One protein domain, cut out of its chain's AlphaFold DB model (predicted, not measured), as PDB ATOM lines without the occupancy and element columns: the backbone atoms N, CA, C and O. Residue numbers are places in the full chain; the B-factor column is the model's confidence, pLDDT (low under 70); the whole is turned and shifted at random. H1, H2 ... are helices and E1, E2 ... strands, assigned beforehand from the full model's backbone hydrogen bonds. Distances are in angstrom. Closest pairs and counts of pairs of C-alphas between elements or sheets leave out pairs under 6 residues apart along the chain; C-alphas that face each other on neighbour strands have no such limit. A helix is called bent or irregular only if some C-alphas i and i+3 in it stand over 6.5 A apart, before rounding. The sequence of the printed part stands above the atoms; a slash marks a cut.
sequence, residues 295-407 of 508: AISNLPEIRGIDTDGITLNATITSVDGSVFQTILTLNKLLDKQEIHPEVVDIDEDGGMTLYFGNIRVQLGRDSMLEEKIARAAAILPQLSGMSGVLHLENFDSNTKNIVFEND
ATOM      1  N   ALA A 295      30.758 -42.687 -10.889       75.44
ATOM      2  CA  ALA A 295      31.586 -42.876 -12.077       75.44
ATOM      3  C   ALA A 295      30.788 -43.492 -13.238       75.44
ATOM      4  O   ALA A 295      30.971 -43.071 -14.375       75.44
ATOM      5  N   ILE A 296      29.882 -44.443 -12.971       81.12
ATOM      6  CA  ILE A 296      29.042 -45.054 -14.016       81.12
ATOM      7  C   ILE A 296      27.823 -44.210 -14.407       81.12
ATOM      8  O   ILE A 296      27.333 -44.372 -15.521       81.12
ATOM      9  N   SER A 297      27.338 -43.308 -13.543       81.19
ATOM     10  CA  SER A 297      26.154 -42.475 -13.828       81.19
ATOM     11  C   SER A 297      26.365 -41.436 -14.929       81.19
ATOM     12  O   SER A 297      25.391 -40.931 -15.479       81.19
ATOM     13  N   ASN A 298      27.623 -41.098 -15.220       82.88
ATOM     14  CA  ASN A 298      28.002 -40.040 -16.159       82.88
ATOM     15  C   ASN A 298      28.572 -40.602 -17.474       82.88
ATOM     16  O   ASN A 298      29.077 -39.844 -18.301       82.88
ATOM     17  N   LEU A 299      28.542 -41.927 -17.650       89.38
ATOM     18  CA  LEU A 299      29.022 -42.585 -18.860       89.38
ATOM     19  C   LEU A 299      27.953 -42.566 -19.962       89.38
ATOM     20  O   LEU A 299      26.790 -42.837 -19.666       89.38
ATOM     21  N   PRO A 300      28.338 -42.320 -21.226       93.94
ATOM     22  CA  PRO A 300      27.406 -42.358 -22.342       93.94
ATOM     23  C   PRO A 300      27.028 -43.794 -22.723       93.94
ATOM     24  O   PRO A 300      27.815 -44.739 -22.567       93.94
ATOM     25  N   GLU A 301      25.850 -43.933 -23.324       94.56
ATOM     26  CA  GLU A 301      25.517 -45.098 -24.142       94.56
ATOM     27  C   GLU A 301      26.392 -45.090 -25.412       94.56
ATOM     28  O   GLU A 301      26.548 -44.049 -26.051       94.56
ATOM     29  N   ILE A 302      26.958 -46.230 -25.803       94.50
ATOM     30  CA  ILE A 302      27.741 -46.373 -27.038       94.50
ATOM     31  C   ILE A 302      26.863 -47.024 -28.114       94.50
ATOM     32  O   ILE A 302      26.267 -48.076 -27.883       94.50
ATOM     33  N   ARG A 303      26.812 -46.424 -29.306       93.38
ATOM     34  CA  ARG A 303      26.072 -46.929 -30.477       93.38
ATOM     35  C   ARG A 303      26.961 -47.075 -31.716       93.38
ATOM     36  O   ARG A 303      28.126 -46.681 -31.711       93.38
ATOM     37  N   GLY A 304      26.418 -47.738 -32.737       88.31
ATOM     38  CA  GLY A 304      27.072 -47.987 -34.028       88.31
ATOM     39  C   GLY A 304      28.069 -49.158 -34.050       88.31
ATOM     40  O   GLY A 304      28.355 -49.708 -35.109       88.31
ATOM     41  N   ILE A 305      28.514 -49.627 -32.881       87.75
ATOM     42  CA  ILE A 305      29.280 -50.872 -32.724       87.75
ATOM     43  C   ILE A 305      28.329 -52.082 -32.755       87.75
ATOM     44  O   ILE A 305      27.269 -52.062 -32.130       87.75
ATOM     45  N   ASP A 306      28.724 -53.157 -33.444       84.62
ATOM     46  CA  ASP A 306      27.984 -54.424 -33.436       84.62
ATOM     47  C   ASP A 306      28.062 -55.114 -32.060       84.62
ATOM     48  O   ASP A 306      29.147 -55.429 -31.560       84.62
ATOM     49  N   THR A 307      26.884 -55.342 -31.472       80.69
ATOM     50  CA  THR A 307      26.655 -55.910 -30.136       80.69
ATOM     51  C   THR A 307      26.113 -57.347 -30.172       80.69
ATOM     52  O   THR A 307      25.839 -57.926 -29.111       80.69
ATOM     53  N   ASP A 308      25.948 -57.958 -31.353       79.19
ATOM     54  CA  ASP A 308      25.383 -59.304 -31.461       79.19
ATOM     55  C   ASP A 308      26.298 -60.349 -30.796       79.19
ATOM     56  O   ASP A 308      27.470 -60.523 -31.122       79.19
ATOM     57  N   GLY A 309      25.738 -61.080 -29.829       73.25
ATOM     58  CA  GLY A 309      26.477 -62.097 -29.078       73.25
ATOM     59  C   GLY A 309      27.372 -61.567 -27.951       73.25
ATOM     60  O   GLY A 309      28.196 -62.340 -27.454       73.25
ATOM     61  N   ILE A 310      27.198 -60.311 -27.502       80.50
ATOM     62  CA  ILE A 310      27.810 -59.818 -26.253       80.50
ATOM     63  C   ILE A 310      27.622 -60.839 -25.121       80.50
ATOM     64  O   ILE A 310      26.532 -61.365 -24.883       80.50
ATOM     65  N   THR A 311      28.719 -61.114 -24.419       80.56
ATOM     66  CA  THR A 311      28.767 -61.996 -23.254       80.56
ATOM     67  C   THR A 311      29.576 -61.333 -22.146       80.56
ATOM     68  O   THR A 311      30.594 -60.689 -22.397       80.56
ATOM     69  N   LEU A 312      29.105 -61.481 -20.907       82.94
ATOM     70  CA  LEU A 312      29.796 -60.995 -19.716       82.94
ATOM     71  C   LEU A 312      31.197 -61.620 -19.610       82.94
ATOM     72  O   LEU A 312      31.355 -62.818 -19.859       82.94
ATOM     73  N   ASN A 313      32.191 -60.830 -19.197       77.94
ATOM     74  CA  ASN A 313      33.585 -61.251 -19.033       77.94
ATOM     75  C   ASN A 313      34.279 -61.722 -20.333       77.94
ATOM     76  O   ASN A 313      35.242 -62.497 -20.286       77.94
ATOM     77  N   ALA A 314      33.831 -61.215 -21.488       83.44
ATOM     78  CA  ALA A 314      34.455 -61.394 -22.801       83.44
ATOM     79  C   ALA A 314      34.822 -60.046 -23.454       83.44
ATOM     80  O   ALA A 314      34.295 -58.998 -23.089       83.44
ATOM     81  N   THR A 315      35.723 -60.073 -24.442       83.44
ATOM     82  CA  THR A 315      36.067 -58.905 -25.273       83.44
ATOM     83  C   THR A 315      35.190 -58.859 -26.522       83.44
ATOM     84  O   THR A 315      35.009 -59.883 -27.181       83.44
ATOM     85  N   ILE A 316      34.690 -57.676 -26.880       83.12
ATOM     86  CA  ILE A 316      34.022 -57.414 -28.160       83.12
ATOM     87  C   ILE A 316      35.035 -57.599 -29.299       83.12
ATOM     88  O   ILE A 316      36.038 -56.895 -29.355       83.12
ATOM     89  N   THR A 317      34.776 -58.536 -30.216       79.31
ATOM     90  CA  THR A 317      35.660 -58.823 -31.367       79.31
ATOM     91  C   THR A 317      35.160 -58.252 -32.698       79.31
ATOM     92  O   THR A 317      35.761 -58.531 -33.733       79.31
ATOM     93  N   SER A 318      34.051 -57.506 -32.700       74.56
ATOM     94  CA  SER A 318      33.457 -56.888 -33.897       74.56
ATOM     95  C   SER A 318      34.147 -55.586 -34.329       74.56
ATOM     96  O   SER A 318      34.027 -55.186 -35.485       74.56
ATOM     97  N   VAL A 319      34.902 -54.948 -33.429       73.44
ATOM     98  CA  VAL A 319      35.634 -53.689 -33.648       73.44
ATOM     99  C   VAL A 319      37.060 -53.779 -33.103       73.44
ATOM    100  O   VAL A 319      37.359 -54.607 -32.244       73.44
ATOM    101  N   ASP A 320      37.947 -52.915 -33.600       77.94
ATOM    102  CA  ASP A 320      39.306 -52.791 -33.071       77.94
ATOM    103  C   ASP A 320      39.325 -52.086 -31.700       77.94
ATOM    104  O   ASP A 320      38.555 -51.158 -31.437       77.94
ATOM    105  N   GLY A 321      40.258 -52.488 -30.833       75.88
ATOM    106  CA  GLY A 321      40.419 -51.934 -29.486       75.88
ATOM    107  C   GLY A 321      40.756 -50.438 -29.472       75.88
ATOM    108  O   GLY A 321      40.486 -49.757 -28.482       75.88
ATOM    109  N   SER A 322      41.287 -49.903 -30.580       85.25
ATOM    110  CA  SER A 322      41.514 -48.465 -30.755       85.25
ATOM    111  C   SER A 322      40.239 -47.631 -30.596       85.25
ATOM    112  O   SER A 322      40.315 -46.540 -30.036       85.25
ATOM    113  N   VAL A 323      39.062 -48.149 -30.973       89.25
ATOM    114  CA  VAL A 323      37.778 -47.434 -30.844       89.25
ATOM    115  C   VAL A 323      37.489 -47.092 -29.378       89.25
ATOM    116  O   VAL A 323      37.218 -45.938 -29.053       89.25
ATOM    117  N   PHE A 324      37.645 -48.050 -28.461       89.81
ATOM    118  CA  PHE A 324      37.433 -47.828 -27.024       89.81
ATOM    119  C   PHE A 324      38.485 -46.897 -26.402       89.81
ATOM    120  O   PHE A 324      38.182 -46.138 -25.476       89.81
ATOM    121  N   GLN A 325      39.706 -46.886 -26.941       89.19
ATOM    122  CA  GLN A 325      40.751 -45.937 -26.553       89.19
ATOM    123  C   GLN A 325      40.473 -44.513 -27.084       89.19
ATOM    124  O   GLN A 325      40.791 -43.533 -26.399       89.19
ATOM    125  N   THR A 326      39.812 -44.375 -28.236       91.56
ATOM    126  CA  THR A 326      39.281 -43.098 -28.742       91.56
ATOM    127  C   THR A 326      38.113 -42.611 -27.884       91.56
ATOM    128  O   THR A 326      38.146 -41.457 -27.463       91.56
ATOM    129  N   ILE A 327      37.159 -43.473 -27.501       92.56
ATOM    130  CA  ILE A 327      36.070 -43.127 -26.557       92.56
ATOM    131  C   ILE A 327      36.641 -42.666 -25.204       92.56
ATOM    132  O   ILE A 327      36.237 -41.632 -24.677       92.56
ATOM    133  N   LEU A 328      37.653 -43.353 -24.659       91.00
ATOM    134  CA  LEU A 328      38.334 -42.916 -23.431       91.00
ATOM    135  C   LEU A 328      38.992 -41.531 -23.575       91.00
ATOM    136  O   LEU A 328      39.105 -40.790 -22.598       91.00
ATOM    137  N   THR A 329      39.469 -41.189 -24.771       92.94
ATOM    138  CA  THR A 329      40.116 -39.898 -25.052       92.94
ATOM    139  C   THR A 329      39.075 -38.793 -25.234       92.94
ATOM    140  O   THR A 329      39.219 -37.719 -24.652       92.94
ATOM    141  N   LEU A 330      37.987 -39.093 -25.947       94.06
ATOM    142  CA  LEU A 330      36.777 -38.284 -26.070       94.06
ATOM    143  C   LEU A 330      36.216 -37.916 -24.687       94.06
ATOM    144  O   LEU A 330      36.114 -36.730 -24.382       94.06
ATOM    145  N   ASN A 331      35.943 -38.896 -23.819       91.81
ATOM    146  CA  ASN A 331      35.373 -38.655 -22.487       91.81
ATOM    147  C   ASN A 331      36.260 -37.727 -21.640       91.81
ATOM    148  O   ASN A 331      35.771 -36.744 -21.102       91.81
ATOM    149  N   LYS A 332      37.584 -37.942 -21.614       91.56
ATOM    150  CA  LYS A 332      38.522 -37.057 -20.891       91.56
ATOM    151  C   LYS A 332      38.501 -35.608 -21.385       91.56
ATOM    152  O   LYS A 332      38.728 -34.689 -20.598       91.56
ATOM    153  N   LEU A 333      38.289 -35.395 -22.683       94.94
ATOM    154  CA  LEU A 333      38.183 -34.060 -23.277       94.94
ATOM    155  C   LEU A 333      36.813 -33.423 -23.000       94.94
ATOM    156  O   LEU A 333      36.745 -32.214 -22.801       94.94
ATOM    157  N   LEU A 334      35.752 -34.228 -22.940       93.69
ATOM    158  CA  LEU A 334      34.396 -33.821 -22.565       93.69
ATOM    159  C   LEU A 334      34.308 -33.420 -21.081       93.69
ATOM    160  O   LEU A 334      33.878 -32.307 -20.779       93.69
ATOM    161  N   ASP A 335      34.840 -34.250 -20.177       91.19
ATOM    162  CA  ASP A 335      34.968 -33.969 -18.739       91.19
ATOM    163  C   ASP A 335      35.748 -32.667 -18.487       91.19
ATOM    164  O   ASP A 335      35.352 -31.833 -17.674       91.19
ATOM    165  N   LYS A 336      36.838 -32.448 -19.240       93.56
ATOM    166  CA  LYS A 336      37.657 -31.222 -19.199       93.56
ATOM    167  C   LYS A 336      36.886 -29.957 -19.614       93.56
ATOM    168  O   LYS A 336      37.321 -28.859 -19.270       93.56
ATOM    169  N   GLN A 337      35.783 -30.094 -20.348       94.81
ATOM    170  CA  GLN A 337      34.888 -28.998 -20.742       94.81
ATOM    171  C   GLN A 337      33.554 -28.995 -19.964       94.81
ATOM    172  O   GLN A 337      32.659 -28.232 -20.321       94.81
ATOM    173  N   GLU A 338      33.408 -29.827 -18.923       92.75
ATOM    174  CA  GLU A 338      32.189 -29.968 -18.103       92.75
ATOM    175  C   GLU A 338      30.911 -30.277 -18.924       92.75
ATOM    176  O   GLU A 338      29.804 -29.871 -18.559       92.75
ATOM    177  N   ILE A 339      31.046 -31.008 -20.040       93.06
ATOM    178  CA  ILE A 339      29.920 -31.465 -20.875       93.06
ATOM    179  C   ILE A 339      29.869 -32.993 -20.939       93.06
ATOM    180  O   ILE A 339      30.874 -33.638 -21.203       93.06
ATOM    181  N   HIS A 340      28.683 -33.574 -20.758       92.31
ATOM    182  CA  HIS A 340      28.481 -35.025 -20.777       92.31
ATOM    183  C   HIS A 340      27.358 -35.370 -21.773       92.31
ATOM    184  O   HIS A 340      26.231 -34.905 -21.579       92.31
ATOM    185  N   PRO A 341      27.641 -36.097 -22.871       95.06
ATOM    186  CA  PRO A 341      26.622 -36.555 -23.808       95.06
ATOM    187  C   PRO A 341      25.869 -37.766 -23.250       95.06
ATOM    188  O   PRO A 341      26.416 -38.567 -22.499       95.06
ATOM    189  N   GLU A 342      24.620 -37.922 -23.674       94.81
ATOM    190  CA  GLU A 342      23.780 -39.078 -23.344       94.81
ATOM    191  C   GLU A 342      24.196 -40.310 -24.169       94.81
ATOM    192  O   GLU A 342      24.188 -41.433 -23.670       94.81
ATOM    193  N   VAL A 343      24.591 -40.090 -25.430       95.94
ATOM    194  CA  VAL A 343      24.993 -41.142 -26.378       95.94
ATOM    195  C   VAL A 343      26.224 -40.705 -27.178       95.94
ATOM    196  O   VAL A 343      26.306 -39.557 -27.629       95.94
ATOM    197  N   VAL A 344      27.144 -41.643 -27.400       96.56
ATOM    198  CA  VAL A 344      28.242 -41.577 -28.373       96.56
ATOM    199  C   VAL A 344      27.958 -42.607 -29.466       96.56
ATOM    200  O   VAL A 344      28.048 -43.810 -29.233       96.56
ATOM    201  N   ASP A 345      27.597 -42.140 -30.656       95.69
ATOM    202  CA  ASP A 345      27.331 -42.982 -31.828       95.69
ATOM    203  C   ASP A 345      28.553 -42.978 -32.755       95.69
ATOM    204  O   ASP A 345      29.137 -41.912 -32.990       95.69
ATOM    205  N   ILE A 346      28.969 -44.150 -33.243       93.69
ATOM    206  CA  ILE A 346      30.211 -44.334 -34.011       93.69
ATOM    207  C   ILE A 346      29.905 -45.014 -35.346       93.69
ATOM    208  O   ILE A 346      29.398 -46.130 -35.376       93.69
ATOM    209  N   ASP A 347      30.223 -44.351 -36.456       91.56
ATOM    210  CA  ASP A 347      29.984 -44.889 -37.800       91.56
ATOM    211  C   ASP A 347      31.029 -45.943 -38.234       91.56
ATOM    212  O   ASP A 347      32.078 -46.109 -37.609       91.56
ATOM    213  N   GLU A 348      30.745 -46.661 -39.331       87.06
ATOM    214  CA  GLU A 348      31.621 -47.711 -39.889       87.06
ATOM    215  C   GLU A 348      33.023 -47.202 -40.283       87.06
ATOM    216  O   GLU A 348      33.977 -47.980 -40.311       87.06
ATOM    217  N   ASP A 349      33.169 -45.904 -40.571       86.38
ATOM    218  CA  ASP A 349      34.457 -45.275 -40.865       86.38
ATOM    219  C   ASP A 349      35.235 -44.930 -39.577       86.38
ATOM    220  O   ASP A 349      36.449 -44.706 -39.641       86.38
ATOM    221  N   GLY A 350      34.586 -44.886 -38.409       86.69
ATOM    222  CA  GLY A 350      35.148 -44.424 -37.135       86.69
ATOM    223  C   GLY A 350      34.981 -42.917 -36.891       86.69
ATOM    224  O   GLY A 350      35.760 -42.320 -36.143       86.69
ATOM    225  N   GLY A 351      34.014 -42.278 -37.549       93.31
ATOM    226  CA  GLY A 351      33.512 -40.959 -37.182       93.31
ATOM    227  C   GLY A 351      32.544 -41.025 -35.997       93.31
ATOM    228  O   GLY A 351      31.889 -42.035 -35.762       93.31
ATOM    229  N   MET A 352      32.481 -39.948 -35.212       95.56
ATOM    230  CA  MET A 352      31.717 -39.873 -33.963       95.56
ATOM    231  C   MET A 352      30.623 -38.801 -34.026       95.56
ATOM    232  O   MET A 352      30.867 -37.670 -34.467       95.56
ATOM    233  N   THR A 353      29.440 -39.126 -33.505       97.38
ATOM    234  CA  THR A 353      28.342 -38.180 -33.252       97.38
ATOM    235  C   THR A 353      27.937 -38.224 -31.780       97.38
ATOM    236  O   THR A 353      27.623 -39.284 -31.244       97.38
ATOM    237  N   LEU A 354      27.921 -37.065 -31.119       97.38
ATOM    238  CA  LEU A 354      27.500 -36.931 -29.720       97.38
ATOM    239  C   LEU A 354      26.046 -36.476 -29.626       97.38
ATOM    240  O   LEU A 354      25.633 -35.584 -30.369       97.38
ATOM    241  N   TYR A 355      25.291 -37.022 -28.678       96.50
ATOM    242  CA  TYR A 355      23.884 -36.682 -28.462       96.50
ATOM    243  C   TYR A 355      23.717 -35.973 -27.118       96.50
ATOM    244  O   TYR A 355      24.098 -36.494 -26.073       96.50
ATOM    245  N   PHE A 356      23.116 -34.786 -27.157       94.69
ATOM    246  CA  PHE A 356      22.737 -33.986 -25.995       94.69
ATOM    247  C   PHE A 356      21.223 -33.733 -26.086       94.69
ATOM    248  O   PHE A 356      20.774 -32.674 -26.545       94.69
ATOM    249  N   GLY A 357      20.423 -34.752 -25.762       92.88
ATOM    250  CA  GLY A 357      18.978 -34.770 -25.971       92.88
ATOM    251  C   GLY A 357      18.603 -34.576 -27.440       92.88
ATOM    252  O   GLY A 357      18.776 -35.453 -28.284       92.88
ATOM    253  N   ASN A 358      18.080 -33.391 -27.755       93.62
ATOM    254  CA  ASN A 358      17.623 -33.030 -29.101       93.62
ATOM    255  C   ASN A 358      18.746 -32.513 -30.027       93.62
ATOM    256  O   ASN A 358      18.511 -32.310 -31.220       93.62
ATOM    257  N   ILE A 359      19.949 -32.259 -29.498       97.00
ATOM    258  CA  ILE A 359      21.088 -31.732 -30.263       97.00
ATOM    259  C   ILE A 359      22.053 -32.873 -30.575       97.00
ATOM    260  O   ILE A 359      22.498 -33.582 -29.675       97.00
ATOM    261  N   ARG A 360      22.410 -33.019 -31.851       97.38
ATOM    262  CA  ARG A 360      23.410 -33.974 -32.339       97.38
ATOM    263  C   ARG A 360      24.650 -33.200 -32.774       97.38
ATOM    264  O   ARG A 360      24.530 -32.257 -33.548       97.38
ATOM    265  N   VAL A 361      25.829 -33.559 -32.284       97.75
ATOM    266  CA  VAL A 361      27.102 -32.914 -32.640       97.75
ATOM    267  C   VAL A 361      27.926 -33.899 -33.455       97.75
ATOM    268  O   VAL A 361      28.473 -34.850 -32.900       97.75
ATOM    269  N   GLN A 362      28.008 -33.683 -34.766       97.44
ATOM    270  CA  GLN A 362      28.841 -34.490 -35.655       97.44
ATOM    271  C   GLN A 362      30.289 -34.022 -35.510       97.44
ATOM    272  O   GLN A 362      30.654 -32.957 -36.000       97.44
ATOM    273  N   LEU A 363      31.115 -34.796 -34.803       96.62
ATOM    274  CA  LEU A 363      32.554 -34.539 -34.675       96.62
ATOM    275  C   LEU A 363      33.343 -35.147 -35.839       96.62
ATOM    276  O   LEU A 363      34.464 -34.714 -36.117       96.62
ATOM    277  N   GLY A 364      32.777 -36.152 -36.514       94.19
ATOM    278  CA  GLY A 364      33.507 -36.962 -37.483       94.19
ATOM    279  C   GLY A 364      34.675 -37.680 -36.810       94.19
ATOM    280  O   GLY A 364      34.581 -38.082 -35.652       94.19
ATOM    281  N   ARG A 365      35.782 -37.843 -37.537       93.50
ATOM    282  CA  ARG A 365      36.978 -38.532 -37.026       93.50
ATOM    283  C   ARG A 365      37.644 -37.777 -35.866       93.50
ATOM    284  O   ARG A 365      37.469 -36.570 -35.697       93.50
ATOM    285  N   ASP A 366      38.505 -38.500 -35.160       91.81
ATOM    286  CA  ASP A 366      39.424 -38.078 -34.092       91.81
ATOM    287  C   ASP A 366      40.408 -36.936 -34.446       91.81
ATOM    288  O   ASP A 366      41.100 -36.409 -33.573       91.81
ATOM    289  N   SER A 367      40.458 -36.493 -35.704       91.88
ATOM    290  CA  SER A 367      41.230 -35.318 -36.116       91.88
ATOM    291  C   SER A 367      40.767 -34.044 -35.393       91.88
ATOM    292  O   SER A 367      39.583 -33.712 -35.403       91.88
ATOM    293  N   MET A 368      41.709 -33.304 -34.789       92.00
ATOM    294  CA  MET A 368      41.450 -32.058 -34.037       92.00
ATOM    295  C   MET A 368      40.345 -32.197 -32.966       92.00
ATOM    296  O   MET A 368      39.514 -31.307 -32.779       92.00
ATOM    297  N   LEU A 369      40.295 -33.355 -32.294       93.88
ATOM    298  CA  LEU A 369      39.222 -33.700 -31.360       93.88
ATOM    299  C   LEU A 369      39.111 -32.713 -30.185       93.88
ATOM    300  O   LEU A 369      38.001 -32.349 -29.806       93.88
ATOM    301  N   GLU A 370      40.235 -32.230 -29.644       94.31
ATOM    302  CA  GLU A 370      40.226 -31.241 -28.558       94.31
ATOM    303  C   GLU A 370      39.667 -29.887 -29.022       94.31
ATOM    304  O   GLU A 370      38.810 -29.314 -28.345       94.31
ATOM    305  N   GLU A 371      40.067 -29.390 -30.195       94.19
ATOM    306  CA  GLU A 371      39.537 -28.140 -30.741       94.19
ATOM    307  C   GLU A 371      38.050 -28.255 -31.089       94.19
ATOM    308  O   GLU A 371      37.280 -27.346 -30.773       94.19
ATOM    309  N   LYS A 372      37.619 -29.375 -31.685       95.56
ATOM    310  CA  LYS A 372      36.202 -29.644 -31.977       95.56
ATOM    311  C   LYS A 372      35.368 -29.687 -30.694       95.56
ATOM    312  O   LYS A 372      34.319 -29.047 -30.636       95.56
ATOM    313  N   ILE A 373      35.836 -30.366 -29.645       96.12
ATOM    314  CA  ILE A 373      35.136 -30.451 -28.352       96.12
ATOM    315  C   ILE A 373      35.080 -29.083 -27.657       96.12
ATOM    316  O   ILE A 373      34.012 -28.681 -27.199       96.12
ATOM    317  N   ALA A 374      36.169 -28.309 -27.659       94.62
ATOM    318  CA  ALA A 374      36.169 -26.942 -27.128       94.62
ATOM    319  C   ALA A 374      35.221 -26.004 -27.908       94.62
ATOM    320  O   ALA A 374      34.555 -25.149 -27.317       94.62
ATOM    321  N   ARG A 375      35.097 -26.177 -29.235       94.56
ATOM    322  CA  ARG A 375      34.090 -25.472 -30.050       94.56
ATOM    323  C   ARG A 375      32.669 -25.913 -29.712       94.56
ATOM    324  O   ARG A 375      31.812 -25.045 -29.558       94.56
ATOM    325  N   ALA A 376      32.418 -27.212 -29.558       95.50
ATOM    326  CA  ALA A 376      31.114 -27.737 -29.160       95.50
ATOM    327  C   ALA A 376      30.683 -27.175 -27.795       95.50
ATOM    328  O   ALA A 376      29.603 -26.597 -27.696       95.50
ATOM    329  N   ALA A 377      31.551 -27.231 -26.780       95.56
ATOM    330  CA  ALA A 377      31.291 -26.695 -25.442       95.56
ATOM    331  C   ALA A 377      30.956 -25.190 -25.445       95.56
ATOM    332  O   ALA A 377      30.049 -24.753 -24.739       95.56
ATOM    333  N   ALA A 378      31.617 -24.392 -26.289       94.50
ATOM    334  CA  ALA A 378      31.331 -22.959 -26.430       94.50
ATOM    335  C   ALA A 378      30.016 -22.644 -27.183       94.50
ATOM    336  O   ALA A 378      29.479 -21.537 -27.058       94.50
ATOM    337  N   ILE A 379      29.501 -23.586 -27.981       94.94
ATOM    338  CA  ILE A 379      28.303 -23.414 -28.819       94.94
ATOM    339  C   ILE A 379      27.055 -24.014 -28.157       94.94
ATOM    340  O   ILE A 379      26.005 -23.373 -28.180       94.94
ATOM    341  N   LEU A 380      27.155 -25.187 -27.525       94.81
ATOM    342  CA  LEU A 380      26.034 -25.915 -26.910       94.81
ATOM    343  C   LEU A 380      25.134 -25.044 -26.001       94.81
ATOM    344  O   LEU A 380      23.916 -25.091 -26.188       94.81
ATOM    345  N   PRO A 381      25.655 -24.168 -25.110       94.62
ATOM    346  CA  PRO A 381      24.816 -23.277 -24.302       94.62
ATOM    347  C   PRO A 381      23.930 -22.332 -25.128       94.62
ATOM    348  O   PRO A 381      22.831 -21.980 -24.699       94.62
ATOM    349  N   GLN A 382      24.376 -21.937 -26.324       93.94
ATOM    350  CA  GLN A 382      23.654 -21.042 -27.237       93.94
ATOM    351  C   GLN A 382      22.533 -21.768 -27.999       93.94
ATOM    352  O   GLN A 382      21.582 -21.131 -28.447       93.94
ATOM    353  N   LEU A 383      22.625 -23.097 -28.108       92.50
ATOM    354  CA  LEU A 383      21.640 -23.973 -28.748       92.50
ATOM    355  C   LEU A 383      20.559 -24.477 -27.770       92.50
ATOM    356  O   LEU A 383      19.688 -25.256 -28.157       92.50
ATOM    357  N   SER A 384      20.591 -24.038 -26.507       88.62
ATOM    358  CA  SER A 384      19.662 -24.452 -25.446       88.62
ATOM    359  C   SER A 384      18.190 -24.379 -25.878       88.62
ATOM    360  O   SER A 384      17.646 -23.299 -26.106       88.62
ATOM    361  N   GLY A 385      17.522 -25.536 -25.940       88.38
ATOM    362  CA  GLY A 385      16.110 -25.656 -26.326       88.38
ATOM    363  C   GLY A 385      15.845 -25.773 -27.833       88.38
ATOM    364  O   GLY A 385      14.681 -25.857 -28.227       88.38
ATOM    365  N   MET A 386      16.886 -25.806 -28.669       93.94
ATOM    366  CA  MET A 386      16.790 -26.153 -30.090       93.94
ATOM    367  C   MET A 386      16.828 -27.683 -30.292       93.94
ATOM    368  O   MET A 386      17.034 -28.452 -29.353       93.94
ATOM    369  N   SER A 387      16.610 -28.121 -31.530       95.25
ATOM    370  CA  SER A 387      16.742 -29.510 -31.992       95.25
ATOM    371  C   SER A 387      17.444 -29.448 -33.340       95.25
ATOM    372  O   SER A 387      17.076 -28.588 -34.144       95.25
ATOM    373  N   GLY A 388      18.455 -30.275 -33.592       95.75
ATOM    374  CA  GLY A 388      19.234 -30.164 -34.827       95.75
ATOM    375  C   GLY A 388      20.614 -30.813 -34.797       95.75
ATOM    376  O   GLY A 388      20.972 -31.507 -33.843       95.75
ATOM    377  N   VAL A 389      21.390 -30.555 -35.850       97.62
ATOM    378  CA  VAL A 389      22.749 -31.070 -36.066       97.62
ATOM    379  C   VAL A 389      23.763 -29.926 -36.066       97.62
ATOM    380  O   VAL A 389      23.655 -28.990 -36.856       97.62
ATOM    381  N   LEU A 390      24.762 -30.003 -35.187       97.25
ATOM    382  CA  LEU A 390      25.939 -29.137 -35.171       97.25
ATOM    383  C   LEU A 390      27.076 -29.827 -35.932       97.25
ATOM    384  O   LEU A 390      27.554 -30.879 -35.505       97.25
ATOM    385  N   HIS A 391      27.504 -29.221 -37.037       97.19
ATOM    386  CA  HIS A 391      28.508 -29.777 -37.941       97.19
ATOM    387  C   HIS A 391      29.923 -29.330 -37.568       97.19
ATOM    388  O   HIS A 391      30.266 -28.150 -37.682       97.19
ATOM    389  N   LEU A 392      30.743 -30.283 -37.123       96.06
ATOM    390  CA  LEU A 392      32.164 -30.121 -36.799       96.06
ATOM    391  C   LEU A 392      33.037 -31.193 -37.476       96.06
ATOM    392  O   LEU A 392      34.259 -31.157 -37.347       96.06
ATOM    393  N   GLU A 393      32.450 -32.117 -38.235       94.88
ATOM    394  CA  GLU A 393      33.148 -33.210 -38.915       94.88
ATOM    395  C   GLU A 393      34.141 -32.715 -39.974       94.88
ATOM    396  O   GLU A 393      35.228 -33.276 -40.114       94.88
ATOM    397  N   ASN A 394      33.811 -31.600 -40.632       92.69
ATOM    398  CA  ASN A 394      34.653 -30.892 -41.598       92.69
ATOM    399  C   ASN A 394      35.456 -29.714 -40.988       92.69
ATOM    400  O   ASN A 394      35.979 -28.887 -41.732       92.69
ATOM    401  N   PHE A 395      35.538 -29.593 -39.655       91.62
ATOM    402  CA  PHE A 395      36.243 -28.484 -38.993       91.62
ATOM    403  C   PHE A 395      37.770 -28.570 -39.152       91.62
ATOM    404  O   PHE A 395      38.381 -29.602 -38.867       91.62
ATOM    405  N   ASP A 396      38.386 -27.443 -39.511       89.25
ATOM    406  CA  ASP A 396      39.836 -27.229 -39.531       89.25
ATOM    407  C   ASP A 396      40.233 -25.884 -38.881       89.25
ATOM    408  O   ASP A 396      39.393 -25.055 -38.520       89.25
ATOM    409  N   SER A 397      41.537 -25.613 -38.778       83.69
ATOM    410  CA  SER A 397      42.064 -24.356 -38.223       83.69
ATOM    411  C   SER A 397      41.748 -23.093 -39.046       83.69
ATOM    412  O   SER A 397      41.925 -21.982 -38.543       83.69
ATOM    413  N   ASN A 398      41.250 -23.233 -40.281       88.81
ATOM    414  CA  ASN A 398      40.827 -22.132 -41.154       88.81
ATOM    415  C   ASN A 398      39.304 -21.891 -41.115       88.81
ATOM    416  O   ASN A 398      38.823 -20.897 -41.673       88.81
ATOM    417  N   THR A 399      38.540 -22.779 -40.475       88.25
ATOM    418  CA  THR A 399      37.074 -22.802 -40.477       88.25
ATOM    419  C   THR A 399      36.508 -21.618 -39.691       88.25
ATOM    420  O   THR A 399      36.527 -21.577 -38.461       88.25
ATOM    421  N   LYS A 400      35.992 -20.624 -40.425       85.81
ATOM    422  CA  LYS A 400      35.449 -19.373 -39.858       85.81
ATOM    423  C   LYS A 400      34.012 -19.500 -39.360       85.81
ATOM    424  O   LYS A 400      33.648 -18.848 -38.387       85.81
ATOM    425  N   ASN A 401      33.213 -20.317 -40.043       89.25
ATOM    426  CA  ASN A 401      31.787 -20.484 -39.790       89.25
ATOM    427  C   ASN A 401      31.523 -21.955 -39.463       89.25
ATOM    428  O   ASN A 401      31.936 -22.828 -40.221       89.25
ATOM    429  N   ILE A 402      30.809 -22.205 -38.370       92.81
ATOM    430  CA  ILE A 402      30.308 -23.528 -37.982       92.81
ATOM    431  C   ILE A 402      28.804 -23.546 -38.278       92.81
ATOM    432  O   ILE A 402      28.126 -22.537 -38.067       92.81
ATOM    433  N   VAL A 403      28.287 -24.656 -38.808       94.12
ATOM    434  CA  VAL A 403      26.886 -24.773 -39.245       94.12
ATOM    435  C   VAL A 403      26.068 -25.525 -38.199       94.12
ATOM    436  O   VAL A 403      26.479 -26.582 -37.727       94.12
ATOM    437  N   PHE A 404      24.895 -24.985 -37.867       96.50
ATOM    438  CA  PHE A 404      23.863 -25.683 -37.104       96.50
ATOM    439  C   PHE A 404      22.591 -25.781 -37.953       96.50
ATOM    440  O   PHE A 404      21.973 -24.760 -38.269       96.50
ATOM    441  N   GLU A 405      22.216 -26.997 -38.346       95.69
ATOM    442  CA  GLU A 405      20.983 -27.281 -39.079       95.69
ATOM    443  C   GLU A 405      19.873 -27.640 -38.084       95.69
ATOM    444  O   GLU A 405      20.010 -28.583 -37.311       95.69
ATOM    445  N   ASN A 406      18.775 -26.880 -38.074       93.75
ATOM    446  CA  ASN A 406      17.645 -27.159 -37.184       93.75
ATOM    447  C   ASN A 406      16.804 -28.335 -37.702       93.75
ATOM    448  O   ASN A 406      16.502 -28.403 -38.892       93.75
ATOM    449  N   ASP A 407      16.288 -29.156 -36.785       88.31
ATOM    450  CA  ASP A 407      15.232 -30.147 -37.034       88.31
ATOM    451  C   ASP A 407      13.891 -29.432 -37.292       88.31
ATOM    452  O   ASP A 407      12.981 -29.404 -36.454       88.31
TER     453      ASP A 407
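What this domain is: This is residues 295 to 407 of the 508 residues of an uncharacterized protein of Lachnospiraceae bacterium (UniProt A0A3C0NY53). A twisted sheet of six strands has the two helices H1 and H2 over one face, in two layers, and its other face bare. The loop of residues 304 to 320 reaches beyond edge strand E1 at one end of the longest axis. The printed part has 113 residues, in the order E1 H1 E2 E3 E4 H2 E5 E6, under half of them in named elements; the class is mixed, helices and strands. The mixed sheet runs E1 E2 E3 E4 E5 E6; the whole is compact, with a radius of gyration of the C-alphas of 14.5 A, and elongated, spanning 45 by 28 by 27 A.

Where its parts are: E1, residues 301 to 303, begins at C-alpha 301 (25.517, -45.098, -24.142). H1 is residues 321 to 335, 21.6 A long. E2 is 343 to 346, E3 352 to 356 and E4 359 to 364, 15.3 A. H2 is 369 to 383, 20.3 A, only just irregular: C-alphas 378 and 381 are 6.9 A apart. E5 is 388 to 391; E6, 403 to 406, ends at C-alpha 406 (17.645, -27.159, -37.184).

How they stand to each other: E1 and E2 are parallel, N 344 to O 301 being 2.8 A. E2, E3 and E4 form a meander, each strand the antiparallel neighbour of the one before, with N 353 to O 345 at 2.8 A and N 361 to O 354 at 2.8 A. E4 and E5 are parallel, N 390 to O 360 being 2.8 A. The hairpin E5 and E6 is antiparallel, N 389 to O 405 being 2.8 A. E1, H1, E2 and E4, H2, E5 are strand-helix-strand units, parallel neighbour strands with a helix between, each with a left-handed crossover. H2 lies over E4, along the strands at 17 degrees on the local plane, with a height over the sheet of 9.5 A; their closest C-alphas, Leu 363 and Lys 372, are 6.7 A apart. H1 is on the sheet and near E2. Residues 330 to 334 of H1 touch residues 369 to 373 of H2, the closest C-alphas, Leu 333 and Glu 370, at 6.3 A; the tilt is steep, 48 degrees, the same way. Every O i to N i+4 pair is within hydrogen-bond range in H1, and 9 of 11 in H2.

The domain as a whole: The C-alphas farthest apart, Asn 313 and Lys 400, are 46.8 A apart. The printed part has no cut; the links E1 to H1 and E5 to E6 are long. No printed residue has a pLDDT under 70.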